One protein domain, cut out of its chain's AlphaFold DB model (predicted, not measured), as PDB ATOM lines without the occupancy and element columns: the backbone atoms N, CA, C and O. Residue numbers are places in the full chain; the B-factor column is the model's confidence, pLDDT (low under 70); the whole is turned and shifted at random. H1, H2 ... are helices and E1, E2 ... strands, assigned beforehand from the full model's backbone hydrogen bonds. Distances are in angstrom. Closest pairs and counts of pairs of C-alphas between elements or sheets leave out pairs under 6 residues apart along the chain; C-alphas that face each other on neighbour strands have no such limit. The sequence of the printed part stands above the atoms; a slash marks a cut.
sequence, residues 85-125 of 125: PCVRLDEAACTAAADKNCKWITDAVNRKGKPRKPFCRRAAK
ATOM      1  N   PRO A  85     156.579 126.045 148.907       68.75
ATOM      2  CA  PRO A  85     156.678 124.616 149.226       68.75
ATOM      3  C   PRO A  85     156.548 123.723 147.985       68.75
ATOM      4  O   PRO A  85     156.873 122.547 148.041       68.75
ATOM      5  N   CYS A  86     156.107 124.296 146.864       74.44
ATOM      6  CA  CYS A  86     155.929 123.609 145.597       74.44
ATOM      7  C   CYS A  86     157.207 123.534 144.744       74.44
ATOM      8  O   CYS A  86     157.178 122.964 143.664       74.44
ATOM      9  N   VAL A  87     158.321 124.166 145.130       70.12
ATOM     10  CA  VAL A  87     159.526 124.200 144.279       70.12
ATOM     11  C   VAL A  87     160.335 122.914 144.450       70.12
ATOM     12  O   VAL A  87     160.588 122.508 145.578       70.12
ATOM     13  N   ARG A  88     160.812 122.334 143.334       65.25
ATOM     14  CA  ARG A  88     161.626 121.096 143.281       65.25
ATOM     15  C   ARG A  88     160.916 119.817 143.746       65.25
ATOM     16  O   ARG A  88     161.590 118.827 144.005       65.25
ATOM     17  N   LEU A  89     159.589 119.823 143.808       76.88
ATOM     18  CA  LEU A  89     158.822 118.584 143.908       76.88
ATOM     19  C   LEU A  89     158.822 117.875 142.550       76.88
ATOM     20  O   LEU A  89     158.722 118.539 141.513       76.88
ATOM     21  N   ASP A  90     158.946 116.554 142.569       80.00
ATOM     22  CA  ASP A  90     158.599 115.693 141.440       80.00
ATOM     23  C   ASP A  90     157.074 115.677 141.216       80.00
ATOM     24  O   ASP A  90     156.310 116.248 141.996       80.00
ATOM     25  N   GLU A  91     156.623 115.065 140.124       80.25
ATOM     26  CA  GLU A  91     155.213 115.075 139.712       80.25
ATOM     27  C   GLU A  91     154.276 114.465 140.763       80.25
ATOM     28  O   GLU A  91     153.233 115.048 141.090       80.25
ATOM     29  N   ALA A  92     154.680 113.336 141.352       79.44
ATOM     30  CA  ALA A  92     153.901 112.647 142.371       79.44
ATOM     31  C   ALA A  92     153.841 113.481 143.657       79.44
ATOM     32  O   ALA A  92     152.758 113.722 144.195       79.44
ATOM     33  N   ALA A  93     154.982 114.013 144.102       79.31
ATOM     34  CA  ALA A  93     155.043 114.880 145.274       79.31
ATOM     35  C   ALA A  93     154.301 116.214 145.073       79.31
ATOM     36  O   ALA A  93     153.733 116.751 146.023       79.31
ATOM     37  N   CYS A  94     154.271 116.752 143.849       80.19
ATOM     38  CA  CYS A  94     153.547 117.980 143.528       80.19
ATOM     39  C   CYS A  94     152.031 117.789 143.593       80.19
ATOM     40  O   CYS A  94     151.331 118.623 144.164       80.19
ATOM     41  N   THR A  95     151.544 116.681 143.032       80.81
ATOM     42  CA  THR A  95     150.119 116.326 143.032       80.81
ATOM     43  C   THR A  95     149.647 115.986 144.445       80.81
ATOM     44  O   THR A  95     148.581 116.429 144.862       80.81
ATOM     45  N   ALA A  96     150.487 115.306 145.234       78.00
ATOM     46  CA  ALA A  96     150.227 115.061 146.652       78.00
ATOM     47  C   ALA A  96     150.235 116.345 147.506       78.00
ATOM     48  O   ALA A  96     149.611 116.374 148.559       78.00
ATOM     49  N   ALA A  97     150.920 117.405 147.057       71.81
ATOM     50  CA  ALA A  97     150.968 118.713 147.714       71.81
ATOM     51  C   ALA A  97     149.901 119.702 147.196       71.81
ATOM     52  O   ALA A  97     150.022 120.915 147.420       71.81
ATOM     53  N   ALA A  98     148.874 119.223 146.482       65.88
ATOM     54  CA  ALA A  98     147.787 120.056 145.961       65.88
ATOM     55  C   ALA A  98     147.071 120.854 147.070       65.88
ATOM     56  O   ALA A  98     146.701 122.010 146.852       65.88
ATOM     57  N   ASP A  99     146.993 120.302 148.287       63.66
ATOM     58  CA  ASP A  99     146.480 120.954 149.503       63.66
ATOM     59  C   ASP A  99     147.204 122.275 149.829       63.66
ATOM     60  O   ASP A  99     146.633 123.204 150.402       63.66
ATOM     61  N   LYS A 100     148.461 122.414 149.395       67.00
ATOM     62  CA  LYS A 100     149.303 123.599 149.627       67.00
ATOM     63  C   LYS A 100     149.230 124.614 148.489       67.00
ATOM     64  O   LYS A 100     150.082 125.510 148.411       67.00
ATOM     65  N   ASN A 101     148.206 124.508 147.637       81.44
ATOM     66  CA  ASN A 101     148.067 125.233 146.375       81.44
ATOM     67  C   ASN A 101     149.247 124.968 145.428       81.44
ATOM     68  O   ASN A 101     149.721 125.890 144.765       81.44
ATOM     69  N   CYS A 102     149.773 123.745 145.390       85.19
ATOM     70  CA  CYS A 102     150.777 123.349 144.407       85.19
ATOM     71  C   CYS A 102     150.102 122.785 143.153       85.19
ATOM     72  O   CYS A 102     149.157 122.011 143.249       85.19
ATOM     73  N   LYS A 103     150.577 123.191 141.972       87.75
ATOM     74  CA  LYS A 103     150.099 122.720 140.670       87.75
ATOM     75  C   LYS A 103     151.280 122.284 139.812       87.75
ATOM     76  O   LYS A 103     152.264 123.023 139.674       87.75
ATOM     77  N   TRP A 104     151.152 121.102 139.222       89.94
ATOM     78  CA  TRP A 104     152.065 120.614 138.200       89.94
ATOM     79  C   TRP A 104     151.812 121.358 136.889       89.94
ATOM     80  O   TRP A 104     150.667 121.488 136.452       89.94
ATOM     81  N   ILE A 105     152.871 121.903 136.291       88.25
ATOM     82  CA  ILE A 105     152.805 122.623 135.022       88.25
ATOM     83  C   ILE A 105     153.594 121.828 133.986       88.25
ATOM     84  O   ILE A 105     154.817 121.737 134.087       88.25
ATOM     85  N   THR A 106     152.891 121.286 132.997       89.38
ATOM     86  CA  THR A 106     153.442 120.526 131.865       89.38
ATOM     87  C   THR A 106     153.859 121.442 130.714       89.38
ATOM     88  O   THR A 106     154.952 121.292 130.176       89.38
ATOM     89  N   ASP A 107     153.053 122.466 130.421       85.38
ATOM     90  CA  ASP A 107     153.170 123.295 129.209       85.38
ATOM     91  C   ASP A 107     153.679 124.712 129.499       85.38
ATOM     92  O   ASP A 107     153.123 125.726 129.075       85.38
ATOM     93  N   ALA A 108     154.749 124.814 130.285       85.94
ATOM     94  CA  ALA A 108     155.338 126.112 130.586       85.94
ATOM     95  C   ALA A 108     156.268 126.578 129.461       85.94
ATOM     96  O   ALA A 108     157.274 125.935 129.174       85.94
ATOM     97  N   VAL A 109     156.030 127.774 128.923       91.38
ATOM     98  CA  VAL A 109     156.996 128.486 128.071       91.38
ATOM     99  C   VAL A 109     157.722 129.576 128.859       91.38
ATOM    100  O   VAL A 109     157.194 130.162 129.807       91.38
ATOM    101  N   ASN A 110     158.985 129.833 128.525       86.88
ATOM    102  CA  ASN A 110     159.717 130.970 129.080       86.88
ATOM    103  C   ASN A 110     159.334 132.280 128.360       86.88
ATOM    104  O   ASN A 110     158.631 132.274 127.356       86.88
ATOM    105  N   ARG A 111     159.854 133.423 128.831       87.38
ATOM    106  CA  ARG A 111     159.608 134.738 128.199       87.38
ATOM    107  C   ARG A 111     160.080 134.845 126.741       87.38
ATOM    108  O   ARG A 111     159.694 135.776 126.056       87.38
ATOM    109  N   LYS A 112     160.929 133.921 126.285       91.31
ATOM    110  CA  LYS A 112     161.417 133.828 124.903       91.31
ATOM    111  C   LYS A 112     160.599 132.828 124.066       91.31
ATOM    112  O   LYS A 112     161.067 132.418 123.013       91.31
ATOM    113  N   GLY A 113     159.455 132.354 124.571       90.12
ATOM    114  CA  GLY A 113     158.601 131.370 123.901       90.12
ATOM    115  C   GLY A 113     159.165 129.946 123.844       90.12
ATOM    116  O   GLY A 113     158.559 129.081 123.225       90.12
ATOM    117  N   LYS A 114     160.312 129.658 124.479       89.75
ATOM    118  CA  LYS A 114     160.878 128.300 124.483       89.75
ATOM    119  C   LYS A 114     160.176 127.427 125.529       89.75
ATOM    120  O   LYS A 114     159.995 127.904 126.658       89.75
ATOM    121  N   PRO A 115     159.867 126.158 125.205       90.50
ATOM    122  CA  PRO A 115     159.308 125.219 126.166       90.50
ATOM    123  C   PRO A 115     160.282 125.007 127.328       90.50
ATOM    124  O   PRO A 115     161.507 124.988 127.165       90.50
ATOM    125  N   ARG A 116     159.728 124.886 128.529       88.00
ATOM    126  CA  ARG A 116     160.448 124.533 129.748       88.00
ATOM    127  C   ARG A 116     160.105 123.097 130.103       88.00
ATOM    128  O   ARG A 116     159.014 122.623 129.817       88.00
ATOM    129  N   LYS A 117     161.039 122.427 130.776       87.31
ATOM    130  CA  LYS A 117     160.758 121.132 131.402       87.31
ATOM    131  C   LYS A 117     159.584 121.284 132.381       87.31
ATOM    132  O   LYS A 117     159.530 122.344 133.014       87.31
ATOM    133  N   PRO A 118     158.714 120.272 132.532       88.88
ATOM    134  CA  PRO A 118     157.632 120.297 133.509       88.88
ATOM    135  C   PRO A 118     158.144 120.637 134.909       88.88
ATOM    136  O   PRO A 118     159.256 120.252 135.286       88.88
ATOM    137  N   PHE A 119     157.365 121.399 135.674       89.00
ATOM    138  CA  PHE A 119     157.727 121.748 137.045       89.00
ATOM    139  C   PHE A 119     156.512 122.005 137.926       89.00
ATOM    140  O   PHE A 119     155.465 122.475 137.484       89.00
ATOM    141  N   CYS A 120     156.707 121.791 139.223       86.06
ATOM    142  CA  CYS A 120     155.743 122.162 140.239       86.06
ATOM    143  C   CYS A 120     155.867 123.652 140.613       86.06
ATOM    144  O   CYS A 120     156.965 124.174 140.844       86.06
ATOM    145  N   ARG A 121     154.737 124.367 140.668       86.94
ATOM    146  CA  ARG A 121     154.661 125.774 141.100       86.94
ATOM    147  C   ARG A 121     153.454 125.977 142.008       86.94
ATOM    148  O   ARG A 121     152.523 125.189 142.002       86.94
ATOM    149  N   ARG A 122     153.452 127.065 142.779       84.25
ATOM    150  CA  ARG A 122     152.251 127.498 143.494       84.25
ATOM    151  C   ARG A 122     151.228 128.023 142.489       84.25
ATOM    152  O   ARG A 122     151.592 128.857 141.655       84.25
ATOM    153  N   ALA A 123     149.993 127.551 142.579       80.31
ATOM    154  CA  ALA A 123     148.854 128.118 141.880       80.31
ATOM    155  C   ALA A 123     148.627 129.559 142.370       80.31
ATOM    156  O   ALA A 123     148.721 129.840 143.568       80.31
ATOM    157  N   ALA A 124     148.392 130.484 141.438       69.62
ATOM    158  CA  ALA A 124     147.887 131.803 141.798       69.62
ATOM    159  C   ALA A 124     146.429 131.637 142.259       69.62
ATOM    160  O   ALA A 124     145.697 130.871 141.632       69.62
ATOM    161  N   LYS A 125     146.066 132.282 143.372       58.06
ATOM    162  CA  LYS A 125     144.663 132.434 143.777       58.06
ATOM    163  C   LYS A 125     143.955 133.395 142.837       58.06
ATOM    164  O   LYS A 125     144.641 134.343 142.389       58.06
TER     165      LYS A 125
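Overview. This is residues 85 to 125 of the 125 residues of an uncharacterized protein of Alphaproteobacteria bacterium BRH_c36 (UniProt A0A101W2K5). With little regular structure, a short helix, H1, packs on a small two-strand hairpin, E1 and E2, whose long loop, residues 106 to 118, makes one end of the longest axis. The 41 printed residues have one named helix and two named strands, in the order H1, E1, E2; the strands are antiparallel. The class is mixed, with 14 residues in named elements. The whole is only just compact, close to loose, with a radius of gyration of the C-alphas of 10.4 A and spans of 31 by 22 by 13 A.

Arrangement. In H1, residues 91 to 96, every O i to N i+4 pair is within hydrogen-bond range. The closest C-alphas of H1 and E1, residues 102 to 105, are those of Cys 94 and Cys 102, 6.1 A apart. E1 and E2, residues 119 to 122, form an antiparallel hairpin at 142 degrees, with N 103 and O 121 within hydrogen-bond range at 2.8 A. Cys 94 and Cys 120 have the closest C-alphas of H1 and E2, 5.8 A apart.

Along the chain. H1 begins at C-alpha 91 (155.213, 115.075, 139.712) and is 8.5 A long. E1 measures 9.6 A. E2 measures 10.2 A and ends at C-alpha 122 (152.251, 127.498, 143.494).

Size, cuts and confidence. The farthest C-alphas, Asp 99 and Lys 112, are 31.5 A apart. The printed part has no cut. E1 to E2 is a long link. The model's pLDDT is under 70 at residues 85, 88, 98 to 100 and 124 to 125.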